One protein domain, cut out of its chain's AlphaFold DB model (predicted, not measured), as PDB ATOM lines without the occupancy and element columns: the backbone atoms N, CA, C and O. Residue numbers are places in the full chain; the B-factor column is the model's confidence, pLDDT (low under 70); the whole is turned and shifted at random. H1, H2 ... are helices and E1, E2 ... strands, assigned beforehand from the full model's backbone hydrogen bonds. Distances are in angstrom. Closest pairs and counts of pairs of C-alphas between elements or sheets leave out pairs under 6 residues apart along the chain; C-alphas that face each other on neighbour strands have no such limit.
ATOM      1  N   ALA A   2     -41.635  20.198 -18.765       86.31
ATOM      2  CA  ALA A   2     -42.218  19.118 -17.964       86.31
ATOM      3  C   ALA A   2     -43.398  19.580 -17.085       86.31
ATOM      4  O   ALA A   2     -44.444  18.943 -17.081       86.31
ATOM      5  N   GLN A   3     -43.291  20.753 -16.454       88.56
ATOM      6  CA  GLN A   3     -44.386  21.357 -15.683       88.56
ATOM      7  C   GLN A   3     -45.646  21.668 -16.474       88.56
ATOM      8  O   GLN A   3     -46.750  21.458 -15.982       88.56
ATOM      9  N   PHE A   4     -45.493  22.160 -17.699       86.69
ATOM     10  CA  PHE A   4     -46.640  22.459 -18.540       86.69
ATOM     11  C   PHE A   4     -47.376  21.173 -18.921       86.69
ATOM     12  O   PHE A   4     -48.598  21.124 -18.830       86.69
ATOM     13  N   ILE A   5     -46.627  20.122 -19.274       90.56
ATOM     14  CA  ILE A   5     -47.183  18.803 -19.599       90.56
ATOM     15  C   ILE A   5     -47.863  18.194 -18.368       90.56
ATOM     16  O   ILE A   5     -49.017  17.790 -18.460       90.56
ATOM     17  N   ALA A   6     -47.196  18.180 -17.210       91.88
ATOM     18  CA  ALA A   6     -47.767  17.652 -15.972       91.88
ATOM     19  C   ALA A   6     -49.051  18.395 -15.573       91.88
ATOM     20  O   ALA A   6     -50.065  17.764 -15.282       91.88
ATOM     21  N   GLY A   7     -49.046  19.729 -15.654       90.06
ATOM     22  CA  GLY A   7     -50.228  20.529 -15.356       90.06
ATOM     23  C   GLY A   7     -51.353  20.385 -16.377       90.06
ATOM     24  O   GLY A   7     -52.521  20.450 -16.005       90.06
ATOM     25  N   ALA A   8     -51.041  20.171 -17.657       88.44
ATOM     26  CA  ALA A   8     -52.045  19.865 -18.673       88.44
ATOM     27  C   ALA A   8     -52.681  18.484 -18.444       88.44
ATOM     28  O   ALA A   8     -53.902  18.373 -18.491       88.44
ATOM     29  N   LEU A   9     -51.873  17.461 -18.135       90.50
ATOM     30  CA  LEU A   9     -52.362  16.121 -17.800       90.50
ATOM     31  C   LEU A   9     -53.255  16.157 -16.559       90.50
ATOM     32  O   LEU A   9     -54.383  15.671 -16.609       90.50
ATOM     33  N   SER A  10     -52.800  16.799 -15.481       89.12
ATOM     34  CA  SER A  10     -53.579  16.928 -14.246       89.12
ATOM     35  C   SER A  10     -54.917  17.641 -14.467       89.12
ATOM     36  O   SER A  10     -55.951  17.186 -13.982       89.12
ATOM     37  N   ARG A  11     -54.943  18.691 -15.298       87.44
ATOM     38  CA  ARG A  11     -56.174  19.423 -15.646       87.44
ATOM     39  C   ARG A  11     -57.055  18.748 -16.698       87.44
ATOM     40  O   ARG A  11     -58.118  19.280 -16.994       87.44
ATOM     41  N   SER A  12     -56.658  17.604 -17.256       87.69
ATOM     42  CA  SER A  12     -57.494  16.893 -18.235       87.69
ATOM     43  C   SER A  12     -58.788  16.334 -17.628       87.69
ATOM     44  O   SER A  12     -59.705  15.981 -18.362       87.69
ATOM     45  N   GLY A  13     -58.868  16.247 -16.293       83.31
ATOM     46  CA  GLY A  13     -60.025  15.716 -15.569       83.31
ATOM     47  C   GLY A  13     -60.126  14.189 -15.591       83.31
ATOM     48  O   GLY A  13     -61.021  13.628 -14.962       83.31
ATOM     49  N   ALA A  14     -59.211  13.494 -16.274       89.50
ATOM     50  CA  ALA A  14     -59.214  12.044 -16.308       89.50
ATOM     51  C   ALA A  14     -58.699  11.459 -14.972       89.50
ATOM     52  O   ALA A  14     -57.648  11.879 -14.483       89.50
ATOM     53  N   PRO A  15     -59.360  10.439 -14.385       90.56
ATOM     54  CA  PRO A  15     -58.953   9.899 -13.081       90.56
ATOM     55  C   PRO A  15     -57.504   9.397 -13.043       90.56
ATOM     56  O   PRO A  15     -56.799   9.551 -12.052       90.56
ATOM     57  N   HIS A  16     -57.028   8.833 -14.153       91.44
ATOM     58  CA  HIS A  16     -55.681   8.281 -14.277       91.44
ATOM     59  C   HIS A  16     -54.590   9.350 -14.444       91.44
ATOM     60  O   HIS A  16     -53.412   9.013 -14.413       91.44
ATOM     61  N   THR A  17     -54.948  10.625 -14.600       94.44
ATOM     62  CA  THR A  17     -54.002  11.749 -14.658       94.44
ATOM     63  C   THR A  17     -54.112  12.671 -13.446       94.44
ATOM     64  O   THR A  17     -53.436  13.693 -13.414       94.44
ATOM     65  N   ALA A  18     -54.938  12.330 -12.449       91.06
ATOM     66  CA  ALA A  18     -55.128  13.142 -11.244       91.06
ATOM     67  C   ALA A  18     -53.812  13.370 -10.476       91.06
ATOM     68  O   ALA A  18     -53.575  14.456  -9.951       91.06
ATOM     69  N   SER A  19     -52.932  12.367 -10.486       95.06
ATOM     70  CA  SER A  19     -51.640  12.377  -9.803       95.06
ATOM     71  C   SER A  19     -50.518  12.136 -10.812       95.06
ATOM     72  O   SER A  19     -50.492  11.112 -11.500       95.06
ATOM     73  N   ILE A  20     -49.584  13.085 -10.905       97.25
ATOM     74  CA  ILE A  20     -48.464  13.056 -11.854       97.25
ATOM     75  C   ILE A  20     -47.155  13.189 -11.078       97.25
ATOM     76  O   ILE A  20     -46.976  14.151 -10.334       97.25
ATOM     77  N   GLY A  21     -46.234  12.248 -11.267       97.56
ATOM     78  CA  GLY A  21     -44.859  12.381 -10.793       97.56
ATOM     79  C   GLY A  21     -44.052  13.285 -11.722       97.56
ATOM     80  O   GLY A  21     -44.253  13.287 -12.939       97.56
ATOM     81  N   MET A  22     -43.116  14.044 -11.168       97.19
ATOM     82  CA  MET A  22     -42.220  14.911 -11.922       97.19
ATOM     83  C   MET A  22     -40.773  14.654 -11.537       97.19
ATOM     84  O   MET A  22     -40.481  14.430 -10.368       97.19
ATOM     85  N   ILE A  23     -39.873  14.715 -12.519       97.56
ATOM     86  CA  ILE A  23     -38.420  14.703 -12.310       97.56
ATOM     87  C   ILE A  23     -37.794  15.742 -13.242       97.56
ATOM     88  O   ILE A  23     -38.033  15.716 -14.448       97.56
ATOM     89  N   GLY A  24     -36.986  16.660 -12.731       95.56
ATOM     90  CA  GLY A  24     -36.323  17.639 -13.583       95.56
ATOM     91  C   GLY A  24     -35.409  18.580 -12.823       95.56
ATOM     92  O   GLY A  24     -35.031  18.326 -11.687       95.56
ATOM     93  N   THR A  25     -35.082  19.705 -13.452       93.19
ATOM     94  CA  THR A  25     -34.161  20.709 -12.893       93.19
ATOM     95  C   THR A  25     -34.603  21.255 -11.530       93.19
ATOM     96  O   THR A  25     -33.761  21.588 -10.706       93.19
ATOM     97  N   LEU A  26     -35.913  21.332 -11.269       92.69
ATOM     98  CA  LEU A  26     -36.439  21.792  -9.976       92.69
ATOM     99  C   LEU A  26     -36.559  20.682  -8.924       92.69
ATOM    100  O   LEU A  26     -37.066  20.934  -7.836       92.69
ATOM    101  N   GLY A  27     -36.120  19.467  -9.247       95.19
ATOM    102  CA  GLY A  27     -36.190  18.318  -8.362       95.19
ATOM    103  C   GLY A  27     -37.170  17.242  -8.819       95.19
ATOM    104  O   GLY A  27     -37.626  17.216  -9.968       95.19
ATOM    105  N   ALA A  28     -37.477  16.336  -7.896       97.50
ATOM    106  CA  ALA A  28     -38.354  15.197  -8.101       97.50
ATOM    107  C   ALA A  28     -39.434  15.122  -7.017       97.50
ATOM    108  O   ALA A  28     -39.155  15.316  -5.837       97.50
ATOM    109  N   GLY A  29     -40.674  14.856  -7.414       97.12
ATOM    110  CA  GLY A  29     -41.814  14.858  -6.500       97.12
ATOM    111  C   GLY A  29     -43.151  14.754  -7.219       97.12
ATOM    112  O   GLY A  29     -43.215  14.738  -8.451       97.12
ATOM    113  N   MET A  30     -44.235  14.708  -6.448       97.06
ATOM    114  CA  MET A  30     -45.582  14.829  -7.003       97.06
ATOM    115  C   MET A  30     -45.804  16.250  -7.521       97.06
ATOM    116  O   MET A  30     -45.457  17.227  -6.864       97.06
ATOM    117  N   TRP A  31     -46.369  16.384  -8.717       95.62
ATOM    118  CA  TRP A  31     -46.651  17.695  -9.280       95.62
ATOM    119  C   TRP A  31     -47.811  18.375  -8.547       95.62
ATOM    120  O   TRP A  31     -48.893  17.803  -8.423       95.62
ATOM    121  N   SER A  32     -47.602  19.630  -8.155       92.88
ATOM    122  CA  SER A  32     -48.657  20.566  -7.769       92.88
ATOM    123  C   SER A  32     -48.440  21.912  -8.477       92.88
ATOM    124  O   SER A  32     -47.330  22.183  -8.949       92.88
ATOM    125  N   PRO A  33     -49.462  22.784  -8.577       88.12
ATOM    126  CA  PRO A  33     -49.296  24.116  -9.160       88.12
ATOM    127  C   PRO A  33     -48.211  24.959  -8.469       88.12
ATOM    128  O   PRO A  33     -47.527  25.721  -9.149       88.12
ATOM    129  N   GLY A  34     -48.049  24.801  -7.147       87.94
ATOM    130  CA  GLY A  34     -47.043  25.489  -6.330       87.94
ATOM    131  C   GLY A  34     -45.672  24.807  -6.299       87.94
ATOM    132  O   GLY A  34     -44.708  25.414  -5.844       87.94
ATOM    133  N   LEU A  35     -45.567  23.576  -6.818       89.69
ATOM    134  CA  LEU A  35     -44.347  22.756  -6.835       89.69
ATOM    135  C   LEU A  35     -43.786  22.435  -5.436       89.69
ATOM    136  O   LEU A  35     -42.628  22.038  -5.319       89.69
ATOM    137  N   GLU A  36     -44.595  22.562  -4.382       90.62
ATOM    138  CA  GLU A  36     -44.137  22.428  -2.991       90.62
ATOM    139  C   GLU A  36     -43.671  21.016  -2.604       90.62
ATOM    140  O   GLU A  36     -42.991  20.839  -1.596       90.62
ATOM    141  N   HIS A  37     -44.009  20.003  -3.401       92.44
ATOM    142  CA  HIS A  37     -43.658  18.607  -3.132       92.44
ATOM    143  C   HIS A  37     -42.398  18.135  -3.868       92.44
ATOM    144  O   HIS A  37     -42.071  16.949  -3.805       92.44
ATOM    145  N   LEU A  38     -41.702  19.023  -4.590       94.25
ATOM    146  CA  LEU A  38     -40.462  18.675  -5.282       94.25
ATOM    147  C   LEU A  38     -39.271  18.710  -4.320       94.25
ATOM    148  O   LEU A  38     -39.007  19.711  -3.660       94.25
ATOM    149  N   GLN A  39     -38.520  17.614  -4.286       94.88
ATOM    150  CA  GLN A  39     -37.269  17.502  -3.546       94.88
ATOM    151  C   GLN A  39     -36.080  17.737  -4.487       94.88
ATOM    152  O   GLN A  39     -36.079  17.172  -5.584       94.88
ATOM    153  N   PRO A  40     -35.058  18.521  -4.092       94.62
ATOM    154  CA  PRO A  40     -33.896  18.780  -4.937       94.62
ATOM    155  C   PRO A  40     -33.201  17.497  -5.401       94.62
ATOM    156  O   PRO A  40     -33.038  16.550  -4.633       94.62
ATOM    157  N   THR A  41     -32.741  17.493  -6.649       94.31
ATOM    158  CA  THR A  41     -31.929  16.414  -7.222       94.31
ATOM    159  C   THR A  41     -30.544  16.941  -7.573       94.31
ATOM    160  O   THR A  41     -30.373  18.110  -7.911       94.31
ATOM    161  N   ALA A  42     -29.534  16.070  -7.544       91.50
ATOM    162  CA  ALA A  42     -28.168  16.458  -7.911       91.50
ATOM    163  C   ALA A  42     -28.026  16.813  -9.405       91.50
ATOM    164  O   ALA A  42     -27.107  17.519  -9.804       91.50
ATOM    165  N   ASN A  43     -28.920  16.293 -10.248       92.56
ATOM    166  CA  ASN A  43     -28.919  16.503 -11.689       92.56
ATOM    167  C   ASN A  43     -30.348  16.742 -12.184       92.56
ATOM    168  O   ASN A  43     -31.285  16.132 -11.667       92.56
ATOM    169  N   THR A  44     -30.497  17.500 -13.278       93.00
ATOM    170  CA  THR A  44     -31.766  17.605 -14.029       93.00
ATOM    171  C   THR A  44     -32.329  16.233 -14.394       93.00
ATOM    172  O   THR A  44     -33.537  16.023 -14.370       93.00
ATOM    173  N   THR A  45     -31.444  15.290 -14.724       96.31
ATOM    174  CA  THR A  45     -31.799  13.899 -15.001       96.31
ATOM    175  C   THR A  45     -30.994  12.991 -14.066       96.31
ATOM    176  O   THR A  45     -29.789  12.796 -14.299       96.31
ATOM    177  N   PRO A  46     -31.636  12.477 -13.003       94.81
ATOM    178  CA  PRO A  46     -31.074  11.475 -12.105       94.81
ATOM    179  C   PRO A  46     -30.587  10.212 -12.825       94.81
ATOM    180  O   PRO A  46     -30.938   9.946 -13.977       94.81
ATOM    181  N   GLY A  47     -29.777   9.410 -12.131       95.62
ATOM    182  CA  GLY A  47     -29.398   8.073 -12.598       95.62
ATOM    183  C   GLY A  47     -30.576   7.092 -12.589       95.62
ATOM    184  O   GLY A  47     -31.633   7.382 -12.024       95.62
ATOM    185  N   LEU A  48     -30.389   5.905 -13.174       95.75
ATOM    186  CA  LEU A  48     -31.425   4.871 -13.268       95.75
ATOM    187  C   LEU A  48     -32.003   4.490 -11.899       95.75
ATOM    188  O   LEU A  48     -33.214   4.536 -11.720       95.75
ATOM    189  N   LEU A  49     -31.150   4.136 -10.931       95.62
ATOM    190  CA  LEU A  49     -31.596   3.672  -9.610       95.62
ATOM    191  C   LEU A  49     -32.389   4.744  -8.859       95.62
ATOM    192  O   LEU A  49     -33.432   4.458  -8.282       95.62
ATOM    193  N   GLU A  50     -31.919   5.989  -8.913       95.94
ATOM    194  CA  GLU A  50     -32.609   7.121  -8.301       95.94
ATOM    195  C   GLU A  50     -33.946   7.407  -9.003       95.94
ATOM    196  O   GLU A  50     -34.968   7.573  -8.341       95.94
ATOM    197  N   THR A  51     -33.973   7.360 -10.339       96.94
ATOM    198  CA  THR A  51     -35.210   7.482 -11.126       96.94
ATOM    199  C   THR A  51     -36.222   6.389 -10.767       96.94
ATOM    200  O   THR A  51     -37.404   6.679 -10.592       96.94
ATOM    201  N   LEU A  52     -35.774   5.138 -10.618       96.75
ATOM    202  CA  LEU A  52     -36.629   4.014 -10.227       96.75
ATOM    203  C   LEU A  52     -37.136   4.153  -8.786       96.75
ATOM    204  O   LEU A  52     -38.308   3.876  -8.535       96.75
ATOM    205  N   ARG A  53     -36.298   4.630  -7.855       97.06
ATOM    206  CA  ARG A  53     -36.712   4.943  -6.479       97.06
ATOM    207  C   ARG A  53     -37.857   5.956  -6.476       97.06
ATOM    208  O   ARG A  53     -38.906   5.677  -5.897       97.06
ATOM    209  N   PHE A  54     -37.693   7.076  -7.184       97.25
ATOM    210  CA  PHE A  54     -38.751   8.076  -7.332       97.25
ATOM    211  C   PHE A  54     -40.010   7.493  -7.982       97.25
ATOM    212  O   PHE A  54     -41.113   7.726  -7.499       97.25
ATOM    213  N   ALA A  55     -39.874   6.677  -9.032       96.38
ATOM    214  CA  ALA A  55     -41.022   6.042  -9.678       96.38
ATOM    215  C   ALA A  55     -41.832   5.168  -8.703       96.38
ATOM    216  O   ALA A  55     -43.059   5.243  -8.695       96.38
ATOM    217  N   VAL A  56     -41.168   4.387  -7.844       97.31
ATOM    218  CA  VAL A  56     -41.837   3.590  -6.800       97.31
ATOM    219  C   VAL A  56     -42.573   4.488  -5.801       97.31
ATOM    220  O   VAL A  56     -43.713   4.197  -5.438       97.31
ATOM    221  N   GLU A  57     -41.959   5.591  -5.378       97.44
ATOM    222  CA  GLU A  57     -42.583   6.569  -4.477       97.44
ATOM    223  C   GLU A  57     -43.808   7.244  -5.106       97.44
ATOM    224  O   GLU A  57     -44.826   7.414  -4.435       97.44
ATOM    225  N   PHE A  58     -43.748   7.581  -6.395       97.75
ATOM    226  CA  PHE A  58     -44.867   8.180  -7.120       97.75
ATOM    227  C   PHE A  58     -46.014   7.185  -7.307       97.75
ATOM    228  O   PHE A  58     -47.173   7.540  -7.099       97.75
ATOM    229  N   ILE A  59     -45.708   5.923  -7.631       96.94
ATOM    230  CA  ILE A  59     -46.711   4.854  -7.751       96.94
ATOM    231  C   ILE A  59     -47.451   4.658  -6.422       96.94
ATOM    232  O   ILE A  59     -48.678   4.559  -6.414       96.94
ATOM    233  N   ARG A  60     -46.732   4.661  -5.290       97.31
ATOM    234  CA  ARG A  60     -47.340   4.578  -3.947       97.31
ATOM    235  C   ARG A  60     -48.271   5.753  -3.639       97.31
ATOM    236  O   ARG A  60     -49.205   5.593  -2.865       97.31
ATOM    237  N   GLN A  61     -48.039   6.901  -4.268       96.19
ATOM    238  CA  GLN A  61     -48.873   8.102  -4.173       96.19
ATOM    239  C   GLN A  61     -49.952   8.171  -5.271       96.19
ATOM    240  O   GLN A  61     -50.559   9.219  -5.484       96.19
ATOM    241  N   GLY A  62     -50.199   7.069  -5.986       95.69
ATOM    242  CA  GLY A  62     -51.258   6.968  -6.990       95.69
ATOM    243  C   GLY A  62     -50.893   7.524  -8.368       95.69
ATOM    244  O   GLY A  62     -51.749   7.561  -9.253       95.69
ATOM    245  N   ALA A  63     -49.640   7.933  -8.595       96.94
ATOM    246  CA  ALA A  63     -49.217   8.407  -9.905       96.94
ATOM    247  C   ALA A  63     -49.247   7.277 -10.940       96.94
ATOM    248  O   ALA A  63     -48.656   6.211 -10.751       96.94
ATOM    249  N   ARG A  64     -49.888   7.536 -12.081       95.81
ATOM    250  CA  ARG A  64     -49.865   6.638 -13.252       95.81
ATOM    251  C   ARG A  64     -48.874   7.098 -14.316       95.81
ATOM    252  O   ARG A  64     -48.486   6.306 -15.171       95.81
ATOM    253  N   TYR A  65     -48.468   8.364 -14.255       96.62
ATOM    254  CA  TYR A  65     -47.538   8.985 -15.188       96.62
ATOM    255  C   TYR A  65     -46.422   9.693 -14.442       96.62
ATOM    256  O   TYR A  65     -46.646  10.317 -13.403       96.62
ATOM    257  N   VAL A  66     -45.238   9.644 -15.042       97.31
ATOM    258  CA  VAL A  66     -44.092  10.457 -14.652       97.31
ATOM    259  C   VAL A  66     -43.699  11.302 -15.849       97.31
ATOM    260  O   VAL A  66     -43.467  10.776 -16.937       97.31
ATOM    261  N   VAL A  67     -43.635  12.614 -15.652       97.19
ATOM    262  CA  VAL A  67     -43.104  13.545 -16.643       97.19
ATOM    263  C   VAL A  67     -41.698  13.922 -16.210       97.19
ATOM    264  O   VAL A  67     -41.517  14.511 -15.145       97.19
ATOM    265  N   MET A  68     -40.701  13.597 -17.032       96.81
ATOM    266  CA  MET A  68     -39.304  13.855 -16.692       96.81
ATOM    267  C   MET A  68     -38.562  14.692 -17.732       96.81
ATOM    268  O   MET A  68     -38.796  14.570 -18.935       96.81
ATOM    269  N   GLU A  69     -37.636  15.527 -17.267       96.44
ATOM    270  CA  GLU A  69     -36.653  16.197 -18.115       96.44
ATOM    271  C   GLU A  69     -35.482  15.248 -18.401       96.44
ATOM    272  O   GLU A  69     -34.814  14.752 -17.491       96.44
ATOM    273  N   VAL A  70     -35.217  15.002 -19.686       96.81
ATOM    274  CA  VAL A  70     -34.127  14.134 -20.143       96.81
ATOM    275  C   VAL A  70     -33.043  14.988 -20.798       96.81
ATOM    276  O   VAL A  70     -33.205  15.497 -21.908       96.81
ATOM    277  N   SER A  71     -31.933  15.180 -20.088       95.88
ATOM    278  CA  SER A  71     -30.789  15.957 -20.564       95.88
ATOM    279  C   SER A  71     -29.963  15.172 -21.589       95.88
ATOM    280  O   SER A  71     -29.899  13.942 -21.565       95.88
ATOM    281  N   SER A  72     -29.270  15.889 -22.478       96.06
ATOM    282  CA  SER A  72     -28.328  15.260 -23.417       96.06
ATOM    283  C   SER A  72     -27.169  14.575 -22.700       96.06
ATOM    284  O   SER A  72     -26.716  13.534 -23.157       96.06
ATOM    285  N   HIS A  73     -26.718  15.125 -21.569       95.81
ATOM    286  CA  HIS A  73     -25.701  14.515 -20.716       95.81
ATOM    287  C   HIS A  73     -26.139  13.129 -20.246       95.81
ATOM    288  O   HIS A  73     -25.392  12.165 -20.385       95.81
ATOM    289  N   ALA A  74     -27.374  12.999 -19.755       96.69
ATOM    290  CA  ALA A  74     -27.893  11.718 -19.294       96.69
ATOM    291  C   ALA A  74     -28.005  10.677 -20.415       96.69
ATOM    292  O   ALA A  74     -27.703   9.508 -20.184       96.69
ATOM    293  N   LEU A  75     -28.386  11.096 -21.626       97.31
ATOM    294  CA  LEU A  75     -28.431  10.222 -22.805       97.31
ATOM    295  C   LEU A  75     -27.033   9.856 -23.321       97.31
ATOM    296  O   LEU A  75     -26.805   8.730 -23.758       97.31
ATOM    297  N   ALA A  76     -26.076  10.784 -23.267       96.56
ATOM    298  CA  ALA A  76     -24.689  10.517 -23.631       96.56
ATOM    299  C   ALA A  76     -24.032   9.523 -22.660       96.56
ATOM    300  O   ALA A  76     -23.309   8.636 -23.095       96.56
ATOM    301  N   GLN A  77     -24.348   9.635 -21.368       96.25
ATOM    302  CA  GLN A  77     -23.806   8.809 -20.285       96.25
ATOM    303  C   GLN A  77     -24.627   7.541 -20.010       96.25
ATOM    304  O   GLN A  77     -24.360   6.845 -19.037       96.25
ATOM    305  N   ASN A  78     -25.652   7.256 -20.822       96.06
ATOM    306  CA  ASN A  78     -26.552   6.110 -20.658       96.06
ATOM    307  C   ASN A  78     -27.207   6.012 -19.261       96.06
ATOM    308  O   ASN A  78     -27.586   4.928 -18.823       96.06
ATOM    309  N   ARG A  79     -27.406   7.142 -18.564       96.19
ATOM    310  CA  ARG A  79     -27.936   7.170 -17.182       96.19
ATOM    311  C   ARG A  79     -29.306   6.523 -17.038       96.19
ATOM    312  O   ARG A  79     -29.642   6.071 -15.951       96.19
ATOM    313  N   LEU A  80     -30.100   6.535 -18.107       96.00
ATOM    314  CA  LEU A  80     -31.471   6.029 -18.119       96.00
ATOM    315  C   LEU A  80     -31.593   4.642 -18.755       96.00
ATOM    316  O   LEU A  80     -32.709   4.157 -18.898       96.00
ATOM    317  N   GLN A  81     -30.490   4.016 -19.177       95.50
ATOM    318  CA  GLN A  81     -30.530   2.743 -19.895       95.50
ATOM    319  C   GLN A  81     -31.328   1.690 -19.112       95.50
ATOM    320  O   GLN A  81     -31.075   1.458 -17.937       95.50
ATOM    321  N   GLY A  82     -32.313   1.070 -19.767       93.19
ATOM    322  CA  GLY A  82     -33.223   0.100 -19.144       93.19
ATOM    323  C   GLY A  82     -34.511   0.695 -18.559       93.19
ATOM    324  O   GLY A  82     -35.424  -0.060 -18.228       93.19
ATOM    325  N   LEU A  83     -34.650   2.023 -18.480       96.00
ATOM    326  CA  LEU A  83     -35.905   2.659 -18.072       96.00
ATOM    327  C   LEU A  83     -36.964   2.528 -19.189       96.00
ATOM    328  O   LEU A  83     -36.679   2.890 -20.331       96.00
ATOM    329  N   PRO A  84     -38.198   2.062 -18.913       94.12
ATOM    330  CA  PRO A  84     -39.228   1.882 -19.938       94.12
ATOM    331  C   PRO A  84     -39.917   3.211 -20.304       94.12
ATOM    332  O   PRO A  84     -41.058   3.471 -19.914       94.12
ATOM    333  N   ILE A  85     -39.232   4.059 -21.072       96.56
ATOM    334  CA  ILE A  85     -39.777   5.329 -21.573       96.56
ATOM    335  C   ILE A  85     -40.789   5.043 -22.687       96.56
ATOM    336  O   ILE A  85     -40.483   4.373 -23.670       96.56
ATOM    337  N   ARG A  86     -42.019   5.548 -22.530       96.69
ATOM    338  CA  ARG A  86     -43.129   5.297 -23.472       96.69
ATOM    339  C   ARG A  86     -43.405   6.445 -24.434       96.69
ATOM    340  O   ARG A  86     -43.918   6.185 -25.515       96.69
ATOM    341  N   LEU A  87     -43.091   7.678 -24.052       97.19
ATOM    342  CA  LEU A  87     -43.360   8.882 -24.836       97.19
ATOM    343  C   LEU A  87     -42.142   9.803 -24.790       97.19
ATOM    344  O   LEU A  87     -41.593  10.035 -23.712       97.19
ATOM    345  N   ALA A  88     -41.756  10.343 -25.941       97.56
ATOM    346  CA  ALA A  88     -40.655  11.291 -26.071       97.56
ATOM    347  C   ALA A  88     -41.167  12.590 -26.696       97.56
ATOM    348  O   ALA A  88     -41.904  12.558 -27.679       97.56
ATOM    349  N   VAL A  89     -40.773  13.736 -26.135       97.00
ATOM    350  CA  VAL A  89     -41.165  15.058 -26.643       97.00
ATOM    351  C   VAL A  89     -39.921  15.861 -27.005       97.00
ATOM    352  O   VAL A  89     -39.097  16.147 -26.133       97.00
ATOM    353  N   PHE A  90     -39.790  16.260 -28.271       95.88
ATOM    354  CA  PHE A  90     -38.726  17.154 -28.727       95.88
ATOM    355  C   PHE A  90     -39.251  18.571 -28.879       95.88
ATOM    356  O   PHE A  90     -40.222  18.800 -29.597       95.88
ATOM    357  N   THR A  91     -38.581  19.532 -28.241       89.50
ATOM    358  CA  THR A  91     -39.067  20.916 -28.218       89.50
ATOM    359  C   THR A  91     -38.326  21.849 -29.158       89.50
ATOM    360  O   THR A  91     -38.949  22.518 -29.979       89.50
ATOM    361  N   ASN A  92     -37.016  21.948 -29.000       87.88
ATOM    362  CA  ASN A  92     -36.123  22.739 -29.833       87.88
ATOM    363  C   ASN A  92     -34.677  22.320 -29.560       87.88
ATOM    364  O   ASN A  92     -34.387  21.692 -28.534       87.88
ATOM    365  N   LEU A  93     -33.784  22.722 -30.460       86.06
ATOM    366  CA  LEU A  93     -32.348  22.691 -30.233       86.06
ATOM    367  C   LEU A  93     -31.762  24.095 -30.414       86.06
ATOM    368  O   LEU A  93     -31.802  24.668 -31.499       86.06
ATOM    369  N   SER A  94     -31.170  24.641 -29.357       83.94
ATOM    370  CA  SER A  94     -30.345  25.850 -29.420       83.94
ATOM    371  C   SER A  94     -28.911  25.537 -29.007       83.94
ATOM    372  O   SER A  94     -28.664  24.513 -28.374       83.94
ATOM    373  N   ARG A  95     -27.964  26.419 -29.355       82.00
ATOM    374  CA  ARG A  95     -26.561  26.284 -28.942       82.00
ATOM    375  C   ARG A  95     -26.465  26.271 -27.419       82.00
ATOM    376  O   ARG A  95     -26.766  27.276 -26.785       82.00
ATOM    377  N   ASP A  96     -26.063  25.129 -26.877       82.38
ATOM    378  CA  ASP A  96     -25.929  24.856 -25.449       82.38
ATOM    379  C   ASP A  96     -24.993  23.647 -25.265       82.38
ATOM    380  O   ASP A  96     -24.849  22.848 -26.193       82.38
ATOM    381  N   HIS A  97     -24.367  23.515 -24.097       84.50
ATOM    382  CA  HIS A  97     -23.555  22.353 -23.696       84.50
ATOM    383  C   HIS A  97     -22.441  21.911 -24.673       84.50
ATOM    384  O   HIS A  97     -22.096  20.728 -24.739       84.50
ATOM    385  N   LEU A  98     -21.882  22.828 -25.469       86.88
ATOM    386  CA  LEU A  98     -20.804  22.503 -26.416       86.88
ATOM    387  C   LEU A  98     -19.443  22.294 -25.746       86.88
ATOM    388  O   LEU A  98     -18.558  21.697 -26.342       86.88
ATOM    389  N   ASP A  99     -19.288  22.755 -24.512       88.69
ATOM    390  CA  ASP A  99     -18.181  22.406 -23.623       88.69
ATOM    391  C   ASP A  99     -18.115  20.895 -23.351       88.69
ATOM    392  O   ASP A  99     -17.026  20.337 -23.258       88.69
ATOM    393  N   TYR A 100     -19.272  20.228 -23.285       92.94
ATOM    394  CA  TYR A 100     -19.355  18.778 -23.117       92.94
ATOM    395  C   TYR A 100     -19.417  18.028 -24.452       92.94
ATOM    396  O   TYR A 100     -18.704  17.049 -24.646       92.94
ATOM    397  N   HIS A 101     -20.304  18.450 -25.360       93.88
ATOM    398  CA  HIS A 101     -20.579  17.714 -26.604       93.88
ATOM    399  C   HIS A 101     -19.634  18.073 -27.751       93.88
ATOM    400  O   HIS A 101     -19.708  17.435 -28.787       93.88
ATOM    401  N   GLY A 102     -18.812  19.119 -27.631       93.56
ATOM    402  CA  GLY A 102     -17.910  19.594 -28.686       93.56
ATOM    403  C   GLY A 102     -18.628  20.274 -29.858       93.56
ATOM    404  O   GLY A 102     -18.378  21.442 -30.166       93.56
ATOM    405  N   THR A 103     -19.560  19.571 -30.504       94.31
ATOM    406  CA  THR A 103     -20.278  20.024 -31.700       94.31
ATOM    407  C   THR A 103     -21.799  19.994 -31.525       94.31
ATOM    408  O   THR A 103     -22.361  19.221 -30.748       94.31
ATOM    409  N   MET A 104     -22.507  20.836 -32.289       93.75
ATOM    410  CA  MET A 104     -23.979  20.797 -32.335       93.75
ATOM    411  C   MET A 104     -24.497  19.455 -32.863       93.75
ATOM    412  O   MET A 104     -25.567  19.011 -32.454       93.75
ATOM    413  N   THR A 105     -23.737  18.816 -33.753       93.62
ATOM    414  CA  THR A 105     -24.052  17.501 -34.317       93.62
ATOM    415  C   THR A 105     -24.027  16.424 -33.241       93.62
ATOM    416  O   THR A 105     -25.001  15.691 -33.107       93.62
ATOM    417  N   GLU A 106     -22.971  16.365 -32.427       94.62
ATOM    418  CA  GLU A 106     -22.870  15.424 -31.302       94.62
ATOM    419  C   GLU A 106     -23.937  15.690 -30.240       94.62
ATOM    420  O   GLU A 106     -24.602  14.763 -29.772       94.62
ATOM    421  N   TYR A 107     -24.189  16.966 -29.934       95.62
ATOM    422  CA  TYR A 107     -25.246  17.353 -29.005       95.62
ATOM    423  C   TYR A 107     -26.633  16.880 -29.477       95.62
ATOM    424  O   TYR A 107     -27.421  16.339 -28.692       95.62
ATOM    425  N   PHE A 108     -26.933  17.048 -30.765       95.44
ATOM    426  CA  PHE A 108     -28.177  16.582 -31.365       95.44
ATOM    427  C   PHE A 108     -28.259  15.052 -31.427       95.44
ATOM    428  O   PHE A 108     -29.287  14.473 -31.061       95.44
ATOM    429  N   ALA A 109     -27.170  14.382 -31.810       95.88
ATOM    430  CA  ALA A 109     -27.084  12.926 -31.839       95.88
ATOM    431  C   ALA A 109     -27.354  12.325 -30.451       95.88
ATOM    432  O   ALA A 109     -28.114  11.364 -30.327       95.88
ATOM    433  N   ALA A 110     -26.835  12.946 -29.383       96.94
ATOM    434  CA  ALA A 110     -27.124  12.535 -28.014       96.94
ATOM    435  C   ALA A 110     -28.625  12.600 -27.686       96.94
ATOM    436  O   ALA A 110     -29.150  11.667 -27.083       96.94
ATOM    437  N   LYS A 111     -29.339  13.660 -28.099       96.69
ATOM    438  CA  LYS A 111     -30.797  13.774 -27.887       96.69
ATOM    439  C   LYS A 111     -31.606  12.798 -28.741       96.69
ATOM    440  O   LYS A 111     -32.625  12.295 -28.274       96.69
ATOM    441  N   THR A 112     -31.139  12.508 -29.953       97.12
ATOM    442  CA  THR A 112     -31.793  11.583 -30.895       97.12
ATOM    443  C   THR A 112     -31.922  10.174 -30.312       97.12
ATOM    444  O   THR A 112     -32.923   9.504 -30.550       97.12
ATOM    445  N   LYS A 113     -30.995   9.761 -29.433       97.06
ATOM    446  CA  LYS A 113     -31.075   8.481 -28.700       97.06
ATOM    447  C   LYS A 113     -32.405   8.266 -27.965       97.06
ATOM    448  O   LYS A 113     -32.825   7.126 -27.807       97.06
ATOM    449  N   LEU A 114     -33.075   9.332 -27.515       97.38
ATOM    450  CA  LEU A 114     -34.378   9.232 -26.847       97.38
ATOM    451  C   LEU A 114     -35.514   8.827 -27.804       97.38
ATOM    452  O   LEU A 114     -36.504   8.252 -27.366       97.38
ATOM    453  N   PHE A 115     -35.385   9.126 -29.096       97.31
ATOM    454  CA  PHE A 115     -36.400   8.821 -30.111       97.31
ATOM    455  C   PHE A 115     -36.238   7.405 -30.668       97.31
ATOM    456  O   PHE A 115     -37.230   6.767 -30.997       97.31
ATOM    457  N   ALA A 116     -35.020   6.864 -30.611       96.06
ATOM    458  CA  ALA A 116     -34.728   5.451 -30.854       96.06
ATOM    459  C   ALA A 116     -34.882   4.568 -29.598       96.06
ATOM    460  O   ALA A 116     -34.326   3.470 -29.527       96.06
ATOM    461  N   TRP A 117     -35.581   5.046 -28.561       97.00
ATOM    462  CA  TRP A 117     -35.625   4.346 -27.281       97.00
ATOM    463  C   TRP A 117     -36.415   3.027 -27.369       97.00
ATOM    464  O   TRP A 117     -37.553   3.025 -27.848       97.00
ATOM    465  N   PRO A 118     -35.880   1.896 -26.867       94.81
ATOM    466  CA  PRO A 118     -36.589   0.622 -26.913       94.81
ATOM    467  C   PRO A 118     -37.948   0.675 -26.203       94.81
ATOM    468  O   PRO A 118     -38.050   1.035 -25.030       94.81
ATOM    469  N   GLY A 119     -39.008   0.279 -26.914       94.25
ATOM    470  CA  GLY A 119     -40.372   0.245 -26.377       94.25
ATOM    471  C   GLY A 119     -41.084   1.601 -26.309       94.25
ATOM    472  O   GLY A 119     -42.164   1.672 -25.695       94.25
ATOM    473  N   LEU A 120     -40.508   2.639 -26.933       97.31
ATOM    474  CA  LEU A 120     -41.162   3.921 -27.171       97.31
ATOM    475  C   LEU A 120     -42.434   3.702 -27.998       97.31
ATOM    476  O   LEU A 120     -42.421   3.003 -29.008       97.31
ATOM    477  N   ARG A 121     -43.546   4.277 -27.541       97.56
ATOM    478  CA  ARG A 121     -44.858   4.147 -28.185       97.56
ATOM    479  C   ARG A 121     -45.218   5.349 -29.034       97.56
ATOM    480  O   ARG A 121     -45.978   5.176 -29.969       97.56
ATOM    481  N   ALA A 122     -44.709   6.537 -28.711       97.56
ATOM    482  CA  ALA A 122     -44.892   7.705 -29.561       97.56
ATOM    483  C   ALA A 122     -43.765   8.730 -29.412       97.56
ATOM    484  O   ALA A 122     -43.219   8.929 -28.319       97.56
ATOM    485  N   GLY A 123     -43.482   9.421 -30.514       97.50
ATOM    486  CA  GLY A 123     -42.626  10.601 -30.566       97.50
ATOM    487  C   GLY A 123     -43.435  11.844 -30.907       97.50
ATOM    488  O   GLY A 123     -44.145  11.864 -31.906       97.50
ATOM    489  N   ILE A 124     -43.321  12.885 -30.084       96.94
ATOM    490  CA  ILE A 124     -43.962  14.188 -30.287       96.94
ATOM    491  C   ILE A 124     -42.869  15.208 -30.595       96.94
ATOM    492  O   ILE A 124     -42.134  15.629 -29.703       96.94
ATOM    493  N   ILE A 125     -42.729  15.602 -31.855       95.81
ATOM    494  CA  ILE A 125     -41.575  16.376 -32.324       95.81
ATOM    495  C   ILE A 125     -42.028  17.714 -32.909       95.81
ATOM    496  O   ILE A 125     -43.006  17.799 -33.653       95.81
ATOM    497  N   ASN A 126     -41.292  18.773 -32.576       94.19
ATOM    498  CA  ASN A 126     -41.484  20.084 -33.177       94.19
ATOM    499  C   ASN A 126     -40.987  20.105 -34.635       94.19
ATOM    500  O   ASN A 126     -39.778  20.145 -34.869       94.19
ATOM    501  N   PHE A 127     -41.892  20.142 -35.615       93.62
ATOM    502  CA  PHE A 127     -41.526  20.166 -37.038       93.62
ATOM    503  C   PHE A 127     -40.924  21.502 -37.494       93.62
ATOM    504  O   PHE A 127     -40.416  21.614 -38.613       93.62
ATOM    505  N   ASP A 128     -40.965  22.540 -36.653       90.50
ATOM    506  CA  ASP A 128     -40.312  23.813 -36.955       90.50
ATOM    507  C   ASP A 128     -38.780  23.699 -36.912       90.50
ATOM    508  O   ASP A 128     -38.083  24.600 -37.393       90.50
ATOM    509  N   GLU A 129     -38.258  22.627 -36.315       90.38
ATOM    510  CA  GLU A 129     -36.832  22.347 -36.212       90.38
ATOM    511  C   GLU A 129     -36.291  21.790 -37.533       90.38
ATOM    512  O   GLU A 129     -36.930  20.982 -38.210       90.38
ATOM    513  N   ALA A 130     -35.097  22.243 -37.927       88.12
ATOM    514  CA  ALA A 130     -34.509  21.882 -39.219       88.12
ATOM    515  C   ALA A 130     -34.216  20.378 -39.326       88.12
ATOM    516  O   ALA A 130     -34.415  19.807 -40.388       88.12
ATOM    517  N   GLN A 131     -33.818  19.762 -38.212       89.19
ATOM    518  CA  GLN A 131     -33.429  18.351 -38.110       89.19
ATOM    519  C   GLN A 131     -34.577  17.461 -37.594       89.19
ATOM    520  O   GLN A 131     -34.339  16.416 -36.992       89.19
ATOM    521  N   ALA A 132     -35.831  17.911 -37.716       91.62
ATOM    522  CA  ALA A 132     -36.978  17.161 -37.208       91.62
ATOM    523  C   ALA A 132     -37.136  15.797 -37.902       91.62
ATOM    524  O   ALA A 132     -37.481  14.825 -37.239       91.62
ATOM    525  N   ASP A 133     -36.832  15.729 -39.199       92.31
ATOM    526  CA  ASP A 133     -36.767  14.510 -40.014       92.31
ATOM    527  C   ASP A 133     -35.907  13.422 -39.366       92.31
ATOM    528  O   ASP A 133     -36.392  12.316 -39.161       92.31
ATOM    529  N   VAL A 134     -34.697  13.759 -38.913       94.31
ATOM    530  CA  VAL A 134     -33.795  12.799 -38.250       94.31
ATOM    531  C   VAL A 134     -34.421  12.198 -36.985       94.31
ATOM    532  O   VAL A 134     -34.212  11.029 -36.671       94.31
ATOM    533  N   LEU A 135     -35.211  12.980 -36.239       95.50
ATOM    534  CA  LEU A 135     -35.902  12.482 -35.045       95.50
ATOM    535  C   LEU A 135     -37.072  11.564 -35.400       95.50
ATOM    536  O   LEU A 135     -37.331  10.621 -34.658       95.50
ATOM    537  N   PHE A 136     -37.776  11.844 -36.499       93.50
ATOM    538  CA  PHE A 136     -38.858  10.992 -36.988       93.50
ATOM    539  C   PHE A 136     -38.325   9.679 -37.561       93.50
ATOM    540  O   PHE A 136     -38.870   8.628 -37.245       93.50
ATOM    541  N   GLU A 137     -37.228   9.720 -38.316       93.94
ATOM    542  CA  GLU A 137     -36.539   8.527 -38.827       93.94
ATOM    543  C   GLU A 137     -35.981   7.645 -37.704       93.94
ATOM    544  O   GLU A 137     -35.909   6.427 -37.845       93.94
ATOM    545  N   ALA A 138     -35.612   8.242 -36.566       95.62
ATOM    546  CA  ALA A 138     -35.151   7.504 -35.395       95.62
ATOM    547  C   ALA A 138     -36.272   6.745 -34.662       95.62
ATOM    548  O   ALA A 138     -35.966   5.898 -33.819       95.62
ATOM    549  N   LEU A 139     -37.549   7.042 -34.934       95.94
ATOM    550  CA  LEU A 139     -38.666   6.341 -34.304       95.94
ATOM    551  C   LEU A 139     -38.719   4.882 -34.764       95.94
ATOM    552  O   LEU A 139     -38.554   4.561 -35.938       95.94
ATOM    553  N   GLY A 140     -39.007   3.977 -33.829       90.44
ATOM    554  CA  GLY A 140     -39.296   2.589 -34.180       90.44
ATOM    555  C   GLY A 140     -40.544   2.490 -35.064       90.44
ATOM    556  O   GLY A 140     -41.491   3.250 -34.883       90.44
ATOM    557  N   ALA A 141     -40.588   1.502 -35.962       89.00
ATOM    558  CA  ALA A 141     -41.675   1.327 -36.937       89.00
ATOM    559  C   ALA A 141     -43.087   1.206 -36.324       89.00
ATOM    560  O   ALA A 141     -44.081   1.422 -37.008       89.00
ATOM    561  N   THR A 142     -43.185   0.843 -35.042       91.06
ATOM    562  CA  THR A 142     -44.451   0.708 -34.307       91.06
ATOM    563  C   THR A 142     -44.792   1.921 -33.440       91.06
ATOM    564  O   THR A 142     -45.773   1.867 -32.702       91.06
ATOM    565  N   ALA A 143     -43.953   2.960 -33.418       96.12
ATOM    566  CA  ALA A 143     -44.186   4.148 -32.610       96.12
ATOM    567  C   ALA A 143     -45.067   5.146 -33.368       96.12
ATOM    568  O   ALA A 143     -44.797   5.485 -34.518       96.12
ATOM    569  N   ASP A 144     -46.090   5.671 -32.695       96.38
ATOM    570  CA  ASP A 144     -46.946   6.708 -33.248       96.38
ATOM    571  C   ASP A 144     -46.150   7.997 -33.468       96.38
ATOM    572  O   ASP A 144     -45.471   8.516 -32.571       96.38
ATOM    573  N   CYS A 145     -46.288   8.556 -34.664       95.38
ATOM    574  CA  CYS A 145     -45.656   9.811 -35.016       95.38
ATOM    575  C   CYS A 145     -46.600  10.998 -34.783       95.38
ATOM    576  O   CYS A 145     -47.643  11.109 -35.434       95.38
ATOM    577  N   TRP A 146     -46.202  11.927 -33.913       96.62
ATOM    578  CA  TRP A 146     -46.892  13.196 -33.687       96.62
ATOM    579  C   TRP A 146     -45.958  14.367 -33.984       96.62
ATOM    580  O   TRP A 146     -44.885  14.507 -33.400       96.62
ATOM    581  N   ALA A 147     -46.390  15.258 -34.864       95.75
ATOM    582  CA  ALA A 147     -45.670  16.468 -35.209       95.75
ATOM    583  C   ALA A 147     -46.456  17.691 -34.741       95.75
ATOM    584  O   ALA A 147     -47.664  17.798 -34.965       95.75
ATOM    585  N   TYR A 148     -45.773  18.646 -34.119       94.62
ATOM    586  CA  TYR A 148     -46.377  19.923 -33.754       94.62
ATOM    587  C   TYR A 148     -45.538  21.100 -34.226       94.62
ATOM    588  O   TYR A 148     -44.333  20.968 -34.417       94.62
ATOM    589  N   GLY A 149     -46.161  22.256 -34.430       92.56
ATOM    590  CA  GLY A 149     -45.427  23.422 -34.907       92.56
ATOM    591  C   GLY A 149     -46.308  24.582 -35.341       92.56
ATOM    592  O   GLY A 149     -47.537  24.569 -35.204       92.56
ATOM    593  N   LEU A 150     -45.653  25.623 -35.849       88.75
ATOM    594  CA  LEU A 150     -46.301  26.850 -36.297       88.75
ATOM    595  C   LEU A 150     -46.729  26.754 -37.760       88.75
ATOM    596  O   LEU A 150     -45.882  26.633 -38.647       88.75
ATOM    597  N   GLY A 151     -48.016  26.972 -38.025       80.69
ATOM    598  CA  GLY A 151     -48.555  26.976 -39.385       80.69
ATOM    599  C   GLY A 151     -48.640  25.578 -39.998       80.69
ATOM    600  O   GLY A 151     -48.856  24.594 -39.295       80.69
ATOM    601  N   ASP A 152     -48.517  25.509 -41.325       84.25
ATOM    602  CA  ASP A 152     -48.632  24.245 -42.051       84.25
ATOM    603  C   ASP A 152     -47.328  23.426 -41.975       84.25
ATOM    604  O   ASP A 152     -46.242  23.995 -42.170       84.25
ATOM    605  N   PRO A 153     -47.423  22.109 -41.708       85.00
ATOM    606  CA  PRO A 153     -46.292  21.200 -41.799       85.00
ATOM    607  C   PRO A 153     -45.768  21.135 -43.235       85.00
ATOM    608  O   PRO A 153     -46.495  21.396 -44.197       85.00
ATOM    609  N   ASP A 154     -44.495  20.782 -43.375       86.81
ATOM    610  CA  ASP A 154     -43.912  20.445 -44.671       86.81
ATOM    611  C   ASP A 154     -43.876  18.925 -44.888       86.81
ATOM    612  O   ASP A 154     -44.385  18.145 -44.082       86.81
ATOM    613  N   TRP A 155     -43.305  18.516 -46.020       87.38
ATOM    614  CA  TRP A 155     -43.276  17.129 -46.475       87.38
ATOM    615  C   TRP A 155     -42.586  16.171 -45.495       87.38
ATOM    616  O   TRP A 155     -42.927  14.994 -45.498       87.38
ATOM    617  N   ARG A 156     -41.681  16.656 -44.627       88.12
ATOM    618  CA  ARG A 156     -40.907  15.818 -43.689       88.12
ATOM    619  C   ARG A 156     -41.779  15.097 -42.667       88.12
ATOM    620  O   ARG A 156     -41.330  14.147 -42.044       88.12
ATOM    621  N   VAL A 157     -43.001  15.583 -42.451       86.88
ATOM    622  CA  VAL A 157     -43.907  15.054 -41.426       86.88
ATOM    623  C   VAL A 157     -45.259  14.659 -41.993       86.88
ATOM    624  O   VAL A 157     -46.196  14.493 -41.222       86.88
ATOM    625  N   ALA A 158     -45.395  14.546 -43.318       85.75
ATOM    626  CA  ALA A 158     -46.684  14.350 -43.982       85.75
ATOM    627  C   ALA A 158     -47.473  13.146 -43.434       85.75
ATOM    628  O   ALA A 158     -48.681  13.266 -43.245       85.75
ATOM    629  N   ASP A 159     -46.776  12.060 -43.096       88.50
ATOM    630  CA  ASP A 159     -47.365  10.803 -42.613       88.50
ATOM    631  C   ASP A 159     -47.627  10.776 -41.093       88.50
ATOM    632  O   ASP A 159     -48.131   9.796 -40.547       88.50
ATOM    633  N   CYS A 160     -47.300  11.858 -40.390       92.62
ATOM    634  CA  CYS A 160     -47.498  11.983 -38.950       92.62
ATOM    635  C   CYS A 160     -48.841  12.634 -38.606       92.62
ATOM    636  O   CYS A 160     -49.419  13.393 -39.381       92.62
ATOM    637  N   GLN A 161     -49.313  12.421 -37.380       95.00
ATOM    638  CA  GLN A 161     -50.423  13.192 -36.825       95.00
ATOM    639  C   GLN A 161     -49.972  14.630 -36.545       95.00
ATOM    640  O   GLN A 161     -48.891  14.842 -35.997       95.00
ATOM    641  N   HIS A 162     -50.781  15.637 -36.893       94.00
ATOM    642  CA  HIS A 162     -50.368  17.048 -36.796       94.00
ATOM    643  C   HIS A 162     -51.150  17.851 -35.765       94.00
ATOM    644  O   HIS A 162     -52.372  17.957 -35.844       94.00
ATOM    645  N   VAL A 163     -50.423  18.548 -34.892       93.81
ATOM    646  CA  VAL A 163     -50.950  19.623 -34.042       93.81
ATOM    647  C   VAL A 163     -50.374  20.958 -34.508       93.81
ATOM    648  O   VAL A 163     -49.202  21.266 -34.297       93.81
ATOM    649  N   ARG A 164     -51.195  21.777 -35.162       92.94
ATOM    650  CA  ARG A 164     -50.756  23.037 -35.775       92.94
ATOM    651  C   ARG A 164     -51.268  24.224 -34.999       92.94
ATOM    652  O   ARG A 164     -52.464  24.324 -34.750       92.94
ATOM    653  N   VAL A 165     -50.391  25.175 -34.717       91.00
ATOM    654  CA  VAL A 165     -50.810  26.481 -34.210       91.00
ATOM    655  C   VAL A 165     -51.283  27.346 -35.379       91.00
ATOM    656  O   VAL A 165     -50.488  27.710 -36.253       91.00
ATOM    657  N   THR A 166     -52.576  27.667 -35.398       90.25
ATOM    658  CA  THR A 166     -53.222  28.457 -36.457       90.25
ATOM    659  C   THR A 166     -53.186  29.952 -36.156       90.25
ATOM    660  O   THR A 166     -52.984  30.750 -37.070       90.25
ATOM    661  N   SER A 167     -53.307  30.332 -34.882       87.94
ATOM    662  CA  SER A 167     -53.258  31.723 -34.434       87.94
ATOM    663  C   SER A 167     -52.604  31.844 -33.062       87.94
ATOM    664  O   SER A 167     -52.753  30.966 -32.211       87.94
ATOM    665  N   ILE A 168     -51.884  32.949 -32.858       87.69
ATOM    666  CA  ILE A 168     -51.302  33.333 -31.573       87.69
ATOM    667  C   ILE A 168     -51.567  34.819 -31.339       87.69
ATOM    668  O   ILE A 168     -51.070  35.662 -32.092       87.69
ATOM    669  N   THR A 169     -52.262  35.135 -30.250       86.44
ATOM    670  CA  THR A 169     -52.540  36.510 -29.821       86.44
ATOM    671  C   THR A 169     -51.990  36.730 -28.418       86.44
ATOM    672  O   THR A 169     -52.324  36.000 -27.490       86.44
ATOM    673  N   ALA A 170     -51.135  37.737 -28.247       83.19
ATOM    674  CA  ALA A 170     -50.668  38.131 -26.922       83.19
ATOM    675  C   ALA A 170     -51.805  38.814 -26.148       83.19
ATOM    676  O   ALA A 170     -52.486  39.682 -26.696       83.19
ATOM    677  N   LEU A 171     -51.992  38.434 -24.886       82.19
ATOM    678  CA  LEU A 171     -52.952  39.039 -23.965       82.19
ATOM    679  C   LEU A 171     -52.197  39.690 -22.793       82.19
ATOM    680  O   LEU A 171     -51.072  39.281 -22.505       82.19
ATOM    681  N   PRO A 172     -52.801  40.649 -22.066       79.06
ATOM    682  CA  PRO A 172     -52.148  41.292 -20.921       79.06
ATOM    683  C   PRO A 172     -51.625  40.307 -19.861       79.06
ATOM    684  O   PRO A 172     -50.539  40.502 -19.331       79.06
ATOM    685  N   ASN A 173     -52.356  39.211 -19.616       78.12
ATOM    686  CA  ASN A 173     -52.038  38.218 -18.578       78.12
ATOM    687  C   ASN A 173     -51.777  36.810 -19.142       78.12
ATOM    688  O   ASN A 173     -51.940  35.809 -18.442       78.12
ATOM    689  N   GLY A 174     -51.409  36.701 -20.420       80.12
ATOM    690  CA  GLY A 174     -51.158  35.400 -21.030       80.12
ATOM    691  C   GLY A 174     -51.115  35.438 -22.547       80.12
ATOM    692  O   GLY A 174     -50.729  36.425 -23.171       80.12
ATOM    693  N   ILE A 175     -51.502  34.328 -23.154       84.44
ATOM    694  CA  ILE A 175     -51.516  34.172 -24.602       84.44
ATOM    695  C   ILE A 175     -52.756  33.391 -24.999       84.44
ATOM    696  O   ILE A 175     -53.155  32.463 -24.306       84.44
ATOM    697  N   ASP A 176     -53.357  33.783 -26.109       86.81
ATOM    698  CA  ASP A 176     -54.427  33.044 -26.751       86.81
ATOM    699  C   ASP A 176     -53.844  32.274 -27.927       86.81
ATOM    700  O   ASP A 176     -53.248  32.868 -28.829       86.81
ATOM    701  N   ILE A 177     -53.980  30.955 -27.907       90.19
ATOM    702  CA  ILE A 177     -53.443  30.076 -28.941       90.19
ATOM    703  C   ILE A 177     -54.603  29.280 -29.519       90.19
ATOM    704  O   ILE A 177     -55.283  28.552 -28.800       90.19
ATOM    705  N   GLN A 178     -54.807  29.390 -30.825       92.06
ATOM    706  CA  GLN A 178     -55.694  28.491 -31.552       92.06
ATOM    707  C   GLN A 178     -54.859  27.375 -32.163       92.06
ATOM    708  O   GLN A 178     -53.823  27.627 -32.793       92.06
ATOM    709  N   VAL A 179     -55.301  26.141 -31.958       93.50
ATOM    710  CA  VAL A 179     -54.651  24.948 -32.483       93.50
ATOM    711  C   VAL A 179     -55.633  24.118 -33.291       93.50
ATOM    712  O   VAL A 179     -56.803  23.992 -32.943       93.50
ATOM    713  N   ARG A 180     -55.135  23.518 -34.366       93.75
ATOM    714  CA  ARG A 180     -55.831  22.488 -35.129       93.75
ATOM    715  C   ARG A 180     -55.165  21.151 -34.846       93.75
ATOM    716  O   ARG A 180     -53.950  21.029 -34.985       93.75
ATOM    717  N   THR A 181     -55.967  20.173 -34.459       93.12
ATOM    718  CA  THR A 181     -55.549  18.803 -34.145       93.12
ATOM    719  C   THR A 181     -56.287  17.819 -35.058       93.12
ATOM    720  O   THR A 181     -57.264  18.218 -35.701       93.12
ATOM    721  N   PRO A 182     -55.898  16.531 -35.092       91.88
ATOM    722  CA  PRO A 182     -56.662  15.508 -35.808       91.88
ATOM    723  C   PRO A 182     -58.085  15.324 -35.258       91.88
ATOM    724  O   PRO A 182     -58.968  14.869 -35.975       91.88
ATOM    725  N   LEU A 183     -58.319  15.713 -33.999       89.75
ATOM    726  CA  LEU A 183     -59.612  15.610 -33.317       89.75
ATOM    727  C   LEU A 183     -60.485  16.866 -33.476       89.75
ATOM    728  O   LEU A 183     -61.604  16.899 -32.978       89.75
ATOM    729  N   GLY A 184     -59.978  17.907 -34.141       92.06
ATOM    730  CA  GLY A 184     -60.668  19.182 -34.311       92.06
ATOM    731  C   GLY A 184     -59.852  20.381 -33.841       92.06
ATOM    732  O   GLY A 184     -58.655  20.289 -33.548       92.06
ATOM    733  N   GLU A 185     -60.504  21.536 -33.811       93.69
ATOM    734  CA  GLU A 185     -59.897  22.787 -33.364       93.69
ATOM    735  C   GLU A 185     -60.060  22.976 -31.857       93.69
ATOM    736  O   GLU A 185     -61.091  22.642 -31.279       93.69
ATOM    737  N   ALA A 186     -59.032  23.533 -31.223       89.75
ATOM    738  CA  ALA A 186     -59.041  23.857 -29.808       89.75
ATOM    739  C   ALA A 186     -58.415  25.230 -29.555       89.75
ATOM    740  O   ALA A 186     -57.593  25.730 -30.329       89.75
ATOM    741  N   ARG A 187     -58.801  25.835 -28.433       89.75
ATOM    742  CA  ARG A 187     -58.284  27.118 -27.957       89.75
ATOM    743  C   ARG A 187     -57.591  26.907 -26.617       89.75
ATOM    744  O   ARG A 187     -58.167  26.315 -25.711       89.75
ATOM    745  N   LEU A 188     -56.361  27.390 -26.496       85.12
ATOM    746  CA  LEU A 188     -55.543  27.297 -25.291       85.12
ATOM    747  C   LEU A 188     -55.230  28.706 -24.789       85.12
ATOM    748  O   LEU A 188     -54.731  29.536 -25.548       85.12
ATOM    749  N   GLN A 189     -55.479  28.952 -23.503       83.25
ATOM    750  CA  GLN A 189     -55.198  30.232 -22.845       83.25
ATOM    751  C   GLN A 189     -54.287  30.052 -21.629       83.25
ATOM    752  O   GLN A 189     -54.728  30.202 -20.489       83.25
ATOM    753  N   PRO A 190     -53.016  29.659 -21.822       75.56
ATOM    754  CA  PRO A 190     -52.131  29.464 -20.692       75.56
ATOM    755  C   PRO A 190     -51.758  30.810 -20.054       75.56
ATOM    756  O   PRO A 190     -51.299  31.739 -20.727       75.56
ATOM    757  N   SER A 191     -51.903  30.885 -18.730       68.25
ATOM    758  CA  SER A 191     -51.424  31.991 -17.895       68.25
ATOM    759  C   SER A 191     -49.898  31.934 -17.787       68.25
ATOM    760  O   SER A 191     -49.329  31.494 -16.792       68.25
ATOM    761  N   LEU A 192     -49.207  32.322 -18.856       62.50
ATOM    762  CA  LEU A 192     -47.749  32.422 -18.891       62.50
ATOM    763  C   LEU A 192     -47.303  33.754 -18.270       62.50
ATOM    764  O   LEU A 192     -46.757  34.614 -18.955       62.50
ATOM    765  N   VAL A 193     -47.555  33.944 -16.974       49.59
ATOM    766  CA  VAL A 193     -47.087  35.128 -16.239       49.59
ATOM    767  C   VAL A 193     -45.605  34.937 -15.884       49.59
ATOM    768  O   VAL A 193     -45.235  33.942 -15.263       49.59
ATOM    769  N   GLY A 194     -44.742  35.855 -16.336       43.44
ATOM    770  CA  GLY A 194     -43.300  35.885 -16.038       43.44
ATOM    771  C   GLY A 194     -42.424  36.310 -17.230       43.44
ATOM    772  O   GLY A 194     -42.602  35.824 -18.349       43.44
ATOM    773  N   LEU A 195     -41.438  37.188 -16.988       34.47
ATOM    774  CA  LEU A 195     -40.540  37.790 -18.000       34.47
ATOM    775  C   LEU A 195     -39.854  36.753 -18.919       34.47
ATOM    776  O   LEU A 195     -39.716  36.975 -20.124       34.47
TER     777      LEU A 195
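Overview. This is residues 2 to 195 of the 226 residues of the protein "Mur_ligase_M domain-containing protein" of Halothiobacillus sp. 13-55-253 (UniProt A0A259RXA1). A twisted six-stranded sheet, curled like part of a barrel, makes one lobe, with H6 over E5; the second lobe is three layers, the small sheet E2 E1 E3 between H1 and H2. H3 and H5 pack together, H5 with one end close to H6, and H4 sits at the other end of H5. The 194 printed residues run H1 E1 E2 H2 E3 H3 E4 H4 H5 E5 H6 E6 E7 E8 E9, six named helices and nine named strands, of mixed class. Both sheets are mixed, in the orders E4 E5 E6 E7 E8 E9 and E2 E1 E3. The whole is compact, radius of gyration of the C-alphas 17.2 A, and spans 42 by 37 by 36 A.

Arrangement. In the large sheet, E4 (residues 87 to 90) and E5 (122 to 126) are parallel, N 90 and O 124 2.8 A apart. E6 (144 to 150) is parallel to E5, N 125 to O 146 2.9 A, and to E7 (161 to 171), N 147 to O 161 2.8 A. E7, E8 (174 to 181) and E9 (184 to 188) form a meander, each strand the antiparallel neighbour of the one before, in two hairpins, with N 176 to O 169 and N 179 to O 186 both 2.8 A. H6 (132 to 137) is on this sheet over E5, height 8.8 A; their closest C-alphas, Ala 132 and Asn 126, are 6.7 A apart. The strand-helix-strand units, parallel neighbour strands with helices between, are E4, H4 (98 to 101), H5 (104 to 112), E5 and E5, H6, E6, both with right-handed crossovers. H5 touches H3 (72 to 76), closest C-alphas Lys 111 and Ser 72, 5.3 A. H4 and H5 only just touch, only at the corner, with 3 pairs of C-alphas within 8 A, the closest His 101 and Tyr 107 at 5.3 A. H5 and H6 are close but not clearly touching, Thr 112 to Leu 135 5.9 A between C-alphas. In the small sheet, E1 (20 to 24) and E2 (27 to 30) are an antiparallel hairpin, N 22 to O 29 2.8 A; E3 (65 to 68) is parallel to E1, N 67 to O 21 2.9 A. H1 (2 to 10) and H2 (48 to 60) are on opposite faces, at heights of 8.7 and 9.2 A; their closest C-alphas to the sheet include Ala 2 and Val 67, 5.8 A, and Phe 58 and Gly 21, 5.6 A. In H1, H2, H3, H5 and H6 every O i to N i+4 pair is within hydrogen-bond range; H4 is too short for one.

Along the chain. E7 is 29.0 A long, E8 21.6 A, E6 20.4 A and H2 18.4 A. H1 begins at C-alpha 2, (-42.218, 19.118, -17.964), and E9 ends at C-alpha 188, (-55.543, 27.297, -25.291).

Size, cuts and confidence. The C-alphas farthest apart are those of Gly 82 and Pro 172, 45.4 A. The printed part has no cut; the link E2 to H2, 17 residues, is long. Residues 191 to 195 are under 70 in pLDDT.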